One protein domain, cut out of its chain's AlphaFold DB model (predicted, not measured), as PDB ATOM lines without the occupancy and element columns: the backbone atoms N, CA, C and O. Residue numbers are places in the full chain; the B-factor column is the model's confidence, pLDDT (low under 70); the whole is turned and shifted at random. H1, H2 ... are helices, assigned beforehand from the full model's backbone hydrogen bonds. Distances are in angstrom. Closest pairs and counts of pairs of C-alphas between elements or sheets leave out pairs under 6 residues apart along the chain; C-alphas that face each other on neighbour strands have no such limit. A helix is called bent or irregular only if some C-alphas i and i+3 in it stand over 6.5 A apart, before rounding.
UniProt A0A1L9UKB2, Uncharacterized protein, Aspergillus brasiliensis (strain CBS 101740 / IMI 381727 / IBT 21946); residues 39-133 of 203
ATOM      1  N   SER A  39     -49.914 -33.815  35.516       89.56
ATOM      2  CA  SER A  39     -51.235 -33.680  36.153       89.56
ATOM      3  C   SER A  39     -51.818 -35.012  36.663       89.56
ATOM      4  O   SER A  39     -52.478 -35.035  37.698       89.56
ATOM      5  N   VAL A  40     -51.567 -36.126  35.961       91.00
ATOM      6  CA  VAL A  40     -52.067 -37.466  36.329       91.00
ATOM      7  C   VAL A  40     -50.977 -38.361  36.928       91.00
ATOM      8  O   VAL A  40     -51.266 -39.165  37.809       91.00
ATOM      9  N   CYS A  41     -49.726 -38.185  36.500       92.31
ATOM     10  CA  CYS A  41     -48.580 -38.957  36.978       92.31
ATOM     11  C   CYS A  41     -47.970 -38.424  38.284       92.31
ATOM     12  O   CYS A  41     -47.437 -39.214  39.050       92.31
ATOM     13  N   GLY A  42     -48.069 -37.127  38.594       89.50
ATOM     14  CA  GLY A  42     -47.486 -36.543  39.813       89.50
ATOM     15  C   GLY A  42     -47.919 -37.232  41.123       89.50
ATOM     16  O   GLY A  42     -47.066 -37.486  41.971       89.50
ATOM     17  N   PRO A  43     -49.203 -37.613  41.301       90.56
ATOM     18  CA  PRO A  43     -49.629 -38.450  42.425       90.56
ATOM     19  C   PRO A  43     -49.025 -39.862  42.422       90.56
ATOM     20  O   PRO A  43     -48.821 -40.424  43.492       90.56
ATOM     21  N   VAL A  44     -48.735 -40.430  41.245       90.75
ATOM     22  CA  VAL A  44     -48.097 -41.750  41.099       90.75
ATOM     23  C   VAL A  44     -46.627 -41.674  41.514       90.75
ATOM     24  O   VAL A  44     -46.230 -42.425  42.395       90.75
ATOM     25  N   VAL A  45     -45.868 -40.706  40.984       91.06
ATOM     26  CA  VAL A  45     -44.466 -40.423  41.368       91.06
ATOM     27  C   VAL A  45     -44.350 -40.110  42.868       91.06
ATOM     28  O   VAL A  45     -43.433 -40.548  43.556       91.06
ATOM     29  N   GLY A  46     -45.323 -39.378  43.424       89.38
ATOM     30  CA  GLY A  46     -45.397 -39.131  44.866       89.38
ATOM     31  C   GLY A  46     -45.655 -40.394  45.699       89.38
ATOM     32  O   GLY A  46     -45.208 -40.466  46.846       89.38
ATOM     33  N   GLN A  47     -46.349 -41.390  45.140       91.75
ATOM     34  CA  GLN A  47     -46.615 -42.667  45.801       91.75
ATOM     35  C   GLN A  47     -45.448 -43.655  45.654       91.75
ATOM     36  O   GLN A  47     -45.146 -44.325  46.640       91.75
ATOM     37  N   THR A  48     -44.775 -43.733  44.497       89.50
ATOM     38  CA  THR A  48     -43.569 -44.569  44.306       89.50
ATOM     39  C   THR A  48     -42.473 -44.125  45.270       89.50
ATOM     40  O   THR A  48     -42.135 -44.886  46.176       89.50
ATOM     41  N   LYS A  49     -42.074 -42.844  45.240       89.56
ATOM     42  CA  LYS A  49     -41.143 -42.245  46.224       89.56
ATOM     43  C   LYS A  49     -41.587 -42.391  47.684       89.56
ATOM     44  O   LYS A  49     -40.762 -42.482  48.589       89.56
ATOM     45  N   GLY A  50     -42.896 -42.399  47.939       90.19
ATOM     46  CA  GLY A  50     -43.463 -42.622  49.276       90.19
ATOM     47  C   GLY A  50     -43.430 -44.083  49.747       90.19
ATOM     48  O   GLY A  50     -43.562 -44.340  50.950       90.19
ATOM     49  N   CYS A  51     -43.273 -45.031  48.822       91.75
ATOM     50  CA  CYS A  51     -43.100 -46.454  49.089       91.75
ATOM     51  C   CYS A  51     -41.613 -46.838  49.146       91.75
ATOM     52  O   CYS A  51     -41.252 -47.475  50.134       91.75
ATOM     53  N   ASP A  52     -40.780 -46.381  48.200       88.62
ATOM     54  CA  ASP A  52     -39.301 -46.470  48.205       88.62
ATOM     55  C   ASP A  52     -38.731 -46.078  49.572       88.62
ATOM     56  O   ASP A  52     -38.311 -46.942  50.339       88.62
ATOM     57  N   HIS A  53     -38.879 -44.812  49.973       89.75
ATOM     58  CA  HIS A  53     -38.333 -44.308  51.236       89.75
ATOM     59  C   HIS A  53     -38.796 -45.111  52.478       89.75
ATOM     60  O   HIS A  53     -38.149 -45.074  53.529       89.75
ATOM     61  N   ARG A  54     -39.918 -45.839  52.404       89.56
ATOM     62  CA  ARG A  54     -40.447 -46.643  53.518       89.56
ATOM     63  C   ARG A  54     -40.068 -48.130  53.455       89.56
ATOM     64  O   ARG A  54     -40.300 -48.833  54.442       89.56
ATOM     65  N   TYR A  55     -39.530 -48.602  52.335       89.88
ATOM     66  CA  TYR A  55     -39.229 -50.009  52.054       89.88
ATOM     67  C   TYR A  55     -37.919 -50.177  51.257       89.88
ATOM     68  O   TYR A  55     -37.779 -51.133  50.502       89.88
ATOM     69  N   ASP A  56     -36.961 -49.280  51.486       83.44
ATOM     70  CA  ASP A  56     -35.639 -49.159  50.853       83.44
ATOM     71  C   ASP A  56     -34.800 -50.453  50.858       83.44
ATOM     72  O   ASP A  56     -34.118 -50.770  49.886       83.44
ATOM     73  N   ASP A  57     -34.894 -51.254  51.921       86.88
ATOM     74  CA  ASP A  57     -34.264 -52.584  52.016       86.88
ATOM     75  C   ASP A  57     -35.054 -53.718  51.298       86.88
ATOM     76  O   ASP A  57     -34.676 -54.894  51.394       86.88
ATOM     77  N   SER A  58     -36.201 -53.447  50.649       86.75
ATOM     78  CA  SER A  58     -37.069 -54.503  50.099       86.75
ATOM     79  C   SER A  58     -38.033 -54.074  48.977       86.75
ATOM     80  O   SER A  58     -39.217 -53.803  49.215       86.75
ATOM     81  N   ASP A  59     -37.581 -54.244  47.731       84.31
ATOM     82  CA  ASP A  59     -38.348 -54.075  46.486       84.31
ATOM     83  C   ASP A  59     -39.704 -54.819  46.503       84.31
ATOM     84  O   ASP A  59     -40.729 -54.316  46.051       84.31
ATOM     85  N   ARG A  60     -39.798 -55.991  47.149       88.94
ATOM     86  CA  ARG A  60     -41.079 -56.720  47.277       88.94
ATOM     87  C   ARG A  60     -42.082 -56.076  48.252       88.94
ATOM     88  O   ARG A  60     -43.285 -56.324  48.124       88.94
ATOM     89  N   ALA A  61     -41.626 -55.319  49.247       89.94
ATOM     90  CA  ALA A  61     -42.504 -54.600  50.175       89.94
ATOM     91  C   ALA A  61     -42.917 -53.232  49.608       89.94
ATOM     92  O   ALA A  61     -44.075 -52.835  49.756       89.94
ATOM     93  N   GLU A  62     -41.997 -52.581  48.902       89.19
ATOM     94  CA  GLU A  62     -42.183 -51.356  48.127       89.19
ATOM     95  C   GLU A  62     -43.216 -51.532  47.000       89.19
ATOM     96  O   GLU A  62     -44.280 -50.910  47.030       89.19
ATOM     97  N   LEU A  63     -42.992 -52.486  46.094       89.00
ATOM     98  CA  LEU A  63     -43.906 -52.845  45.005       89.00
ATOM     99  C   LEU A  63     -45.300 -53.198  45.564       89.00
ATOM    100  O   LEU A  63     -46.326 -52.712  45.088       89.00
ATOM    101  N   ASN A  64     -45.369 -53.946  46.672       92.44
ATOM    102  CA  ASN A  64     -46.636 -54.221  47.360       92.44
ATOM    103  C   ASN A  64     -47.290 -52.955  47.963       92.44
ATOM    104  O   ASN A  64     -48.518 -52.872  47.999       92.44
ATOM    105  N   CYS A  65     -46.517 -51.976  48.434       94.06
ATOM    106  CA  CYS A  65     -47.018 -50.679  48.902       94.06
ATOM    107  C   CYS A  65     -47.625 -49.855  47.756       94.06
ATOM    108  O   CYS A  65     -48.679 -49.242  47.950       94.06
ATOM    109  N   ILE A  66     -47.026 -49.902  46.562       92.19
ATOM    110  CA  ILE A  66     -47.548 -49.243  45.359       92.19
ATOM    111  C   ILE A  66     -48.846 -49.930  44.902       92.19
ATOM    112  O   ILE A  66     -49.876 -49.273  44.760       92.19
ATOM    113  N   CYS A  67     -48.856 -51.260  44.762       94.00
ATOM    114  CA  CYS A  67     -50.023 -51.986  44.240       94.00
ATOM    115  C   CYS A  67     -51.241 -52.025  45.184       94.00
ATOM    116  O   CYS A  67     -52.355 -52.261  44.721       94.00
ATOM    117  N   ASN A  68     -51.058 -51.815  46.495       93.56
ATOM    118  CA  ASN A  68     -52.168 -51.724  47.460       93.56
ATOM    119  C   ASN A  68     -52.682 -50.285  47.664       93.56
ATOM    120  O   ASN A  68     -53.579 -50.068  48.483       93.56
ATOM    121  N   TRP A  69     -52.141 -49.291  46.953       93.19
ATOM    122  CA  TRP A  69     -52.652 -47.923  47.008       93.19
ATOM    123  C   TRP A  69     -54.046 -47.831  46.362       93.19
ATOM    124  O   TRP A  69     -54.260 -48.279  45.238       93.19
ATOM    125  N   THR A  70     -55.006 -47.235  47.075       93.50
ATOM    126  CA  THR A  70     -56.430 -47.173  46.692       93.50
ATOM    127  C   THR A  70     -56.667 -46.604  45.292       93.50
ATOM    128  O   THR A  70     -57.511 -47.112  44.554       93.50
ATOM    129  N   GLU A  71     -55.927 -45.566  44.908       92.50
ATOM    130  CA  GLU A  71     -56.068 -44.919  43.604       92.50
ATOM    131  C   GLU A  71     -55.257 -45.602  42.483       92.50
ATOM    132  O   GLU A  71     -55.510 -45.321  41.305       92.50
ATOM    133  N   ALA A  72     -54.344 -46.531  42.808       90.50
ATOM    134  CA  ALA A  72     -53.470 -47.199  41.842       90.50
ATOM    135  C   ALA A  72     -54.190 -47.804  40.618       90.50
ATOM    136  O   ALA A  72     -53.784 -47.482  39.499       90.50
ATOM    137  N   PRO A  73     -55.291 -48.583  40.753       92.06
ATOM    138  CA  PRO A  73     -56.012 -49.150  39.605       92.06
ATOM    139  C   PRO A  73     -56.721 -48.116  38.711       92.06
ATOM    140  O   PRO A  73     -57.371 -48.502  37.742       92.06
ATOM    141  N   THR A  74     -56.622 -46.816  39.012       91.50
ATOM    142  CA  THR A  74     -57.125 -45.736  38.146       91.50
ATOM    143  C   THR A  74     -56.026 -44.775  37.696       91.50
ATOM    144  O   THR A  74     -55.987 -44.430  36.517       91.50
ATOM    145  N   LEU A  75     -55.106 -44.374  38.583       91.94
ATOM    146  CA  LEU A  75     -54.074 -43.386  38.257       91.94
ATOM    147  C   LEU A  75     -52.853 -43.975  37.539       91.94
ATOM    148  O   LEU A  75     -52.364 -43.322  36.621       91.94
ATOM    149  N   LEU A  76     -52.402 -45.198  37.860       91.94
ATOM    150  CA  LEU A  76     -51.299 -45.821  37.111       91.94
ATOM    151  C   LEU A  76     -51.671 -46.039  35.629       91.94
ATOM    152  O   LEU A  76     -50.908 -45.575  34.782       91.94
ATOM    153  N   PRO A  77     -52.839 -46.632  35.274       93.19
ATOM    154  CA  PRO A  77     -53.211 -46.821  33.869       93.19
ATOM    155  C   PRO A  77     -53.304 -45.498  33.107       93.19
ATOM    156  O   PRO A  77     -52.855 -45.397  31.972       93.19
ATOM    157  N   LEU A  78     -53.874 -44.459  33.727       92.81
ATOM    158  CA  LEU A  78     -54.024 -43.151  33.084       92.81
ATOM    159  C   LEU A  78     -52.695 -42.383  32.983       92.81
ATOM    160  O   LEU A  78     -52.562 -41.551  32.085       92.81
ATOM    161  N   CYS A  79     -51.721 -42.667  33.852       92.81
ATOM    162  CA  CYS A  79     -50.360 -42.149  33.747       92.81
ATOM    163  C   CYS A  79     -49.580 -42.823  32.606       92.81
ATOM    164  O   CYS A  79     -49.149 -42.126  31.687       92.81
ATOM    165  N   GLU A  80     -49.479 -44.158  32.606       91.62
ATOM    166  CA  GLU A  80     -48.823 -44.939  31.541       91.62
ATOM    167  C   GLU A  80     -49.393 -44.590  30.165       91.62
ATOM    168  O   GLU A  80     -48.648 -44.222  29.258       91.62
ATOM    169  N   ALA A  81     -50.723 -44.585  30.037       92.25
ATOM    170  CA  ALA A  81     -51.382 -44.242  28.787       92.25
ATOM    171  C   ALA A  81     -51.027 -42.826  28.302       92.25
ATOM    172  O   ALA A  81     -50.930 -42.615  27.094       92.25
ATOM    173  N   CYS A  82     -50.807 -41.863  29.208       92.50
ATOM    174  CA  CYS A  82     -50.360 -40.516  28.846       92.50
ATOM    175  C   CYS A  82     -48.907 -40.495  28.362       92.50
ATOM    176  O   CYS A  82     -48.611 -39.820  27.376       92.50
ATOM    177  N   ILE A  83     -48.011 -41.225  29.035       89.00
ATOM    178  CA  ILE A  83     -46.599 -41.336  28.641       89.00
ATOM    179  C   ILE A  83     -46.521 -41.983  27.251       89.00
ATOM    180  O   ILE A  83     -45.935 -41.403  26.341       89.00
ATOM    181  N   ALA A  84     -47.212 -43.106  27.045       88.38
ATOM    182  CA  ALA A  84     -47.285 -43.793  25.757       88.38
ATOM    183  C   ALA A  84     -47.939 -42.937  24.647       88.38
ATOM    184  O   ALA A  84     -47.567 -43.041  23.480       88.38
ATOM    185  N   ASP A  85     -48.918 -42.086  24.977       87.94
ATOM    186  CA  ASP A  85     -49.507 -41.105  24.051       87.94
ATOM    187  C   ASP A  85     -48.508 -40.004  23.665       87.94
ATOM    188  O   ASP A  85     -48.307 -39.756  22.480       87.94
ATOM    189  N   TYR A  86     -47.815 -39.413  24.644       85.81
ATOM    190  CA  TYR A  86     -46.795 -38.389  24.403       85.81
ATOM    191  C   TYR A  86     -45.614 -38.921  23.581       85.81
ATOM    192  O   TYR A  86     -45.178 -38.239  22.651       85.81
ATOM    193  N   ARG A  87     -45.128 -40.133  23.890       83.12
ATOM    194  CA  ARG A  87     -44.045 -40.782  23.138       83.12
ATOM    195  C   ARG A  87     -44.458 -41.028  21.684       83.12
ATOM    196  O   ARG A  87     -43.749 -40.604  20.785       83.12
ATOM    197  N   ARG A  88     -45.673 -41.535  21.416       81.56
ATOM    198  CA  ARG A  88     -46.205 -41.632  20.033       81.56
ATOM    199  C   ARG A  88     -46.350 -40.281  19.310       81.56
ATOM    200  O   ARG A  88     -46.386 -40.268  18.082       81.56
ATOM    201  N   GLU A  89     -46.480 -39.162  20.030       78.12
ATOM    202  CA  GLU A  89     -46.522 -37.812  19.440       78.12
ATOM    203  C   GLU A  89     -45.125 -37.236  19.124       78.12
ATOM    204  O   GLU A  89     -45.030 -36.401  18.223       78.12
ATOM    205  N   HIS A  90     -44.065 -37.639  19.840       73.12
ATOM    206  CA  HIS A  90     -42.742 -36.985  19.793       73.12
ATOM    207  C   HIS A  90     -41.590 -37.883  19.335       73.12
ATOM    208  O   HIS A  90     -40.684 -37.398  18.655       73.12
ATOM    209  N   ASP A  91     -41.625 -39.164  19.682       66.44
ATOM    210  CA  ASP A  91     -40.575 -40.122  19.373       66.44
ATOM    211  C   ASP A  91     -40.924 -40.792  18.034       66.44
ATOM    212  O   ASP A  91     -41.949 -41.457  17.877       66.44
ATOM    213  N   HIS A  92     -40.101 -40.527  17.019       58.59
ATOM    214  CA  HIS A  92     -40.242 -41.071  15.661       58.59
ATOM    215  C   HIS A  92     -39.155 -42.106  15.330       58.59
ATOM    216  O   HIS A  92     -39.029 -42.513  14.177       58.59
ATOM    217  N   ASP A  93     -38.370 -42.506  16.330       56.66
ATOM    218  CA  ASP A  93     -37.332 -43.520  16.202       56.66
ATOM    219  C   ASP A  93     -37.955 -44.898  16.493       56.66
ATOM    220  O   ASP A  93     -38.374 -45.173  17.617       56.66
ATOM    221  N   ASP A  94     -38.031 -45.759  15.470       55.44
ATOM    222  CA  ASP A  94     -38.755 -47.050  15.467       55.44
ATOM    223  C   ASP A  94     -38.221 -48.115  16.470       55.44
ATOM    224  O   ASP A  94     -38.714 -49.244  16.487       55.44
ATOM    225  N   ASP A  95     -37.212 -47.783  17.284       58.50
ATOM    226  CA  ASP A  95     -36.479 -48.695  18.180       58.50
ATOM    227  C   ASP A  95     -36.971 -48.678  19.652       58.50
ATOM    228  O   ASP A  95     -36.437 -49.425  20.475       58.50
ATOM    229  N   HIS A  96     -37.972 -47.857  20.002       56.69
ATOM    230  CA  HIS A  96     -38.573 -47.809  21.348       56.69
ATOM    231  C   HIS A  96     -40.048 -48.227  21.339       56.69
ATOM    232  O   HIS A  96     -40.885 -47.571  20.709       56.69
ATOM    233  N   ASP A  97     -40.402 -49.267  22.099       60.16
ATOM    234  CA  ASP A  97     -41.805 -49.628  22.292       60.16
ATOM    235  C   ASP A  97     -42.475 -48.574  23.193       60.16
ATOM    236  O   ASP A  97     -41.947 -48.157  24.226       60.16
ATOM    237  N   ALA A  98     -43.689 -48.129  22.842       59.16
ATOM    238  CA  ALA A  98     -44.381 -47.064  23.588       59.16
ATOM    239  C   ALA A  98     -44.708 -47.447  25.052       59.16
ATOM    240  O   ALA A  98     -45.087 -46.588  25.853       59.16
ATOM    241  N   HIS A  99     -44.558 -48.729  25.385       58.91
ATOM    242  CA  HIS A  99     -44.764 -49.323  26.700       58.91
ATOM    243  C   HIS A  99     -43.449 -49.576  27.472       58.91
ATOM    244  O   HIS A  99     -43.519 -50.029  28.608       58.91
ATOM    245  N   ASP A 100     -42.277 -49.215  26.931       64.31
ATOM    246  CA  ASP A 100     -40.978 -49.268  27.630       64.31
ATOM    247  C   ASP A 100     -40.848 -48.109  28.645       64.31
ATOM    248  O   ASP A 100     -39.992 -47.227  28.525       64.31
ATOM    249  N   ASN A 101     -41.779 -48.023  29.596       67.62
ATOM    250  CA  ASN A 101     -41.809 -47.000  30.637       67.62
ATOM    251  C   ASN A 101     -42.157 -47.606  31.998       67.62
ATOM    252  O   ASN A 101     -42.926 -48.559  32.101       67.62
ATOM    253  N   ASP A 102     -41.641 -47.001  33.054       78.00
ATOM    254  CA  ASP A 102     -41.639 -47.573  34.402       78.00
ATOM    255  C   ASP A 102     -43.065 -47.678  34.963       78.00
ATOM    256  O   ASP A 102     -43.397 -48.620  35.678       78.00
ATOM    257  N   ALA A 103     -43.978 -46.795  34.536       79.19
ATOM    258  CA  ALA A 103     -45.399 -46.905  34.861       79.19
ATOM    259  C   ALA A 103     -46.045 -48.170  34.257       79.19
ATOM    260  O   ALA A 103     -46.924 -48.756  34.891       79.19
ATOM    261  N   TYR A 104     -45.604 -48.629  33.081       83.25
ATOM    262  CA  TYR A 104     -46.031 -49.898  32.480       83.25
ATOM    263  C   TYR A 104     -45.435 -51.121  33.197       83.25
ATOM    264  O   TYR A 104     -46.152 -52.103  33.424       83.25
ATOM    265  N   ASP A 105     -44.168 -51.068  33.615       84.62
ATOM    266  CA  ASP A 105     -43.548 -52.140  34.413       84.62
ATOM    267  C   ASP A 105     -44.204 -52.265  35.800       84.62
ATOM    268  O   ASP A 105     -44.526 -53.377  36.235       84.62
ATOM    269  N   ILE A 106     -44.513 -51.143  36.464       84.00
ATOM    270  CA  ILE A 106     -45.279 -51.129  37.721       84.00
ATOM    271  C   ILE A 106     -46.698 -51.674  37.486       84.00
ATOM    272  O   ILE A 106     -47.158 -52.520  38.252       84.00
ATOM    273  N   LEU A 107     -47.401 -51.253  36.423       88.81
ATOM    274  CA  LEU A 107     -48.730 -51.789  36.078       88.81
ATOM    275  C   LEU A 107     -48.712 -53.308  35.904       88.81
ATOM    276  O   LEU A 107     -49.544 -54.009  36.488       88.81
ATOM    277  N   THR A 108     -47.749 -53.805  35.129       88.50
ATOM    278  CA  THR A 108     -47.569 -55.231  34.836       88.50
ATOM    279  C   THR A 108     -47.251 -56.006  36.114       88.50
ATOM    280  O   THR A 108     -47.885 -57.027  36.397       88.50
ATOM    281  N   SER A 109     -46.356 -55.473  36.947       88.94
ATOM    282  CA  SER A 109     -45.986 -56.037  38.250       88.94
ATOM    283  C   SER A 109     -47.155 -56.063  39.243       88.94
ATOM    284  O   SER A 109     -47.355 -57.056  39.945       88.94
ATOM    285  N   CYS A 110     -47.997 -55.027  39.243       90.69
ATOM    286  CA  CYS A 110     -49.247 -54.974  40.003       90.69
ATOM    287  C   CYS A 110     -50.385 -55.819  39.404       90.69
ATOM    288  O   CYS A 110     -51.462 -55.889  40.001       90.69
ATOM    289  N   SER A 111     -50.186 -56.460  38.243       93.69
ATOM    290  CA  SER A 111     -51.234 -57.169  37.486       93.69
ATOM    291  C   SER A 111     -52.458 -56.292  37.157       93.69
ATOM    292  O   SER A 111     -53.591 -56.775  37.079       93.69
ATOM    293  N   LEU A 112     -52.227 -54.991  36.973       89.88
ATOM    294  CA  LEU A 112     -53.229 -54.014  36.556       89.88
ATOM    295  C   LEU A 112     -53.375 -54.013  35.027       89.88
ATOM    296  O   LEU A 112     -52.495 -54.450  34.292       89.88
ATOM    297  N   SER A 113     -54.517 -53.534  34.531       91.56
ATOM    298  CA  SER A 113     -54.759 -53.396  33.089       91.56
ATOM    299  C   SER A 113     -54.357 -52.008  32.597       91.56
ATOM    300  O   SER A 113     -54.683 -51.011  33.243       91.56
ATOM    301  N   THR A 114     -53.712 -51.941  31.432       90.38
ATOM    302  CA  THR A 114     -53.486 -50.687  30.698       90.38
ATOM    303  C   THR A 114     -54.798 -50.097  30.172       90.38
ATOM    304  O   THR A 114     -55.861 -50.728  30.205       90.38
ATOM    305  N   THR A 115     -54.743 -48.857  29.685       92.12
ATOM    306  CA  THR A 115     -55.896 -48.158  29.101       92.12
ATOM    307  C   THR A 115     -55.472 -47.297  27.909       92.12
ATOM    308  O   THR A 115     -54.292 -47.153  27.610       92.12
ATOM    309  N   SER A 116     -56.436 -46.717  27.197       90.00
ATOM    310  CA  SER A 116     -56.166 -45.691  26.182       90.00
ATOM    311  C   SER A 116     -56.203 -44.299  26.809       90.00
ATOM    312  O   SER A 116     -57.024 -44.033  27.691       90.00
ATOM    313  N   TRP A 117     -55.342 -43.392  26.341       91.81
ATOM    314  CA  TRP A 117     -55.279 -42.034  26.877       91.81
ATOM    315  C   TRP A 117     -56.593 -41.276  26.675       91.81
ATOM    316  O   TRP A 117     -57.203 -41.296  25.605       91.81
ATOM    317  N   ASN A 118     -57.035 -40.589  27.728       90.56
ATOM    318  CA  ASN A 118     -58.210 -39.736  27.695       90.56
ATOM    319  C   ASN A 118     -58.097 -38.656  28.781       90.56
ATOM    320  O   ASN A 118     -58.312 -38.917  29.965       90.56
ATOM    321  N   ALA A 119     -57.803 -37.420  28.371       86.44
ATOM    322  CA  ALA A 119     -57.604 -36.298  29.290       86.44
ATOM    323  C   ALA A 119     -58.838 -35.974  30.164       86.44
ATOM    324  O   ALA A 119     -58.691 -35.504  31.295       86.44
ATOM    325  N   ALA A 120     -60.059 -36.257  29.690       87.50
ATOM    326  CA  ALA A 120     -61.275 -36.080  30.488       87.50
ATOM    327  C   ALA A 120     -61.420 -37.176  31.562       87.50
ATOM    328  O   ALA A 120     -61.828 -36.882  32.690       87.50
ATOM    329  N   ALA A 121     -61.026 -38.417  31.253       85.94
ATOM    330  CA  ALA A 121     -60.957 -39.501  32.233       85.94
ATOM    331  C   ALA A 121     -59.876 -39.228  33.293       85.94
ATOM    332  O   ALA A 121     -60.171 -39.308  34.483       85.94
ATOM    333  N   ALA A 122     -58.679 -38.796  32.878       87.62
ATOM    334  CA  ALA A 122     -57.599 -38.372  33.777       87.62
ATOM    335  C   ALA A 122     -58.042 -37.258  34.740       87.62
ATOM    336  O   ALA A 122     -57.880 -37.383  35.954       87.62
ATOM    337  N   THR A 123     -58.700 -36.215  34.223       88.75
ATOM    338  CA  THR A 123     -59.249 -35.121  35.046       88.75
ATOM    339  C   THR A 123     -60.289 -35.626  36.059       88.75
ATOM    340  O   THR A 123     -60.302 -35.185  37.207       88.75
ATOM    341  N   SER A 124     -61.141 -36.577  35.662       88.25
ATOM    342  CA  SER A 124     -62.190 -37.144  36.524       88.25
ATOM    343  C   SER A 124     -61.630 -38.081  37.607       88.25
ATOM    344  O   SER A 124     -62.094 -38.062  38.751       88.25
ATOM    345  N   ALA A 125     -60.605 -38.874  37.276       87.19
ATOM    346  CA  ALA A 125     -59.897 -39.728  38.228       87.19
ATOM    347  C   ALA A 125     -59.152 -38.888  39.277       87.19
ATOM    348  O   ALA A 125     -59.277 -39.149  40.472       87.19
ATOM    349  N   LEU A 126     -58.473 -37.814  38.855       87.69
ATOM    350  CA  LEU A 126     -57.763 -36.904  39.756       87.69
ATOM    351  C   LEU A 126     -58.712 -36.189  40.738       87.69
ATOM    352  O   LEU A 126     -58.422 -36.112  41.930       87.69
ATOM    353  N   GLN A 127     -59.882 -35.731  40.274       87.81
ATOM    354  CA  GLN A 127     -60.924 -35.171  41.153       87.81
ATOM    355  C   GLN A 127     -61.441 -36.195  42.179       87.81
ATOM    356  O   GLN A 127     -61.731 -35.835  43.322       87.81
ATOM    357  N   SER A 128     -61.521 -37.471  41.791       83.50
ATOM    358  CA  SER A 128     -61.934 -38.562  42.683       83.50
ATOM    359  C   SER A 128     -60.865 -38.843  43.748       83.50
ATOM    360  O   SER A 128     -61.169 -38.805  44.938       83.50
ATOM    361  N   ALA A 129     -59.601 -38.993  43.341       80.62
ATOM    362  CA  ALA A 129     -58.446 -39.173  44.226       80.62
ATOM    363  C   ALA A 129     -58.298 -38.037  45.258       80.62
ATOM    364  O   ALA A 129     -58.104 -38.272  46.453       80.62
ATOM    365  N   ASN A 130     -58.460 -36.786  44.814       75.44
ATOM    366  CA  ASN A 130     -58.410 -35.612  45.689       75.44
ATOM    367  C   ASN A 130     -59.631 -35.522  46.634       75.44
ATOM    368  O   ASN A 130     -59.596 -34.793  47.627       75.44
ATOM    369  N   SER A 131     -60.713 -36.255  46.354       65.50
ATOM    370  CA  SER A 131     -61.870 -36.379  47.249       65.50
ATOM    371  C   SER A 131     -61.654 -37.460  48.317       65.50
ATOM    372  O   SER A 131     -62.053 -37.261  49.470       65.50
ATOM    373  N   THR A 132     -60.962 -38.562  47.988       57.88
ATOM    374  CA  THR A 132     -60.541 -39.570  48.981       57.88
ATOM    375  C   THR A 132     -59.654 -38.931  50.050       57.88
ATOM    376  O   THR A 132     -59.948 -39.015  51.244       57.88
ATOM    377  N   SER A 133     -58.600 -38.225  49.630       51.56
ATOM    378  CA  SER A 133     -57.611 -37.624  50.536       51.56
ATOM    379  C   SER A 133     -58.175 -36.470  51.379       51.56
ATOM    380  O   SER A 133     -57.809 -36.333  52.547       51.56
TER     381      SER A 133
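Overview. This is residues 39 to 133 of the 203 residues of an uncharacterized protein of Aspergillus brasiliensis (strain CBS 101740 / IMI 381727 / IBT 21946) (UniProt A0A1L9UKB2). What does the model look like? H1, H4 and H5 pack round residues 72 to 80 of H3, the longest helix, while H2 folds back on H1. At the other end of H3, residues 89 to 95 stick out before the link returns to H4. What is it made of? The 95 printed residues hold five named helices, H1 to H5 in chain order, and no named strand: the class is all helix, compact, with a radius of gyration of the C-alphas of 13.6 A and spans of 38 by 31 by 20 A.

Along the chain. Where is the longest helix? H3 is residues 72 to 90, 26.6 A long, from C-alpha 72 at (-53.470, -47.199, 41.842). Where are the others? H1 is residues 39 to 55, 25.8 A, only just irregular, with C-alphas 40 and 43 6.6 A apart; H2 is 59 to 67, 12.1 A; H4 is 102 to 109, 10.3 A; H5 is 119 to 133, 21.3 A, ending at C-alpha 133 (-57.611, -37.624, 50.536).

Arrangement. What touches H3? H1 touches it with residues 40 to 44 alone, closest at the C-alphas of Cys 41 and Cys 79, 4.9 A, at a steep tilt of 59 degrees. H4 forms a hairpin with it, closest C-alphas Glu 80 and Ala 103, 5.2 A; H5 touches residues 74 to 78 alone, closest C-alphas Leu 78 and Ala 122, 6.0 A. And H2? It forms a hairpin with H1, closest C-alphas Cys 51 and Glu 62, 5.1 A, and is apart from H5. Are the helix backbones complete? Every O i to N i+4 pair is within hydrogen-bond range in H2, H4 and H5, against 10 of 13 in H1 and 14 of 15 in H3.

Size, cuts and confidence. How large is it? The C-alphas farthest apart, Asp 94 and Ser 133, are 40.9 A apart, and the printed part has no cut. Which link is long? H3 to H4, with 11 residues. Where is confidence low? Residues 91 to 101 and 131 to 133 have pLDDT under 70.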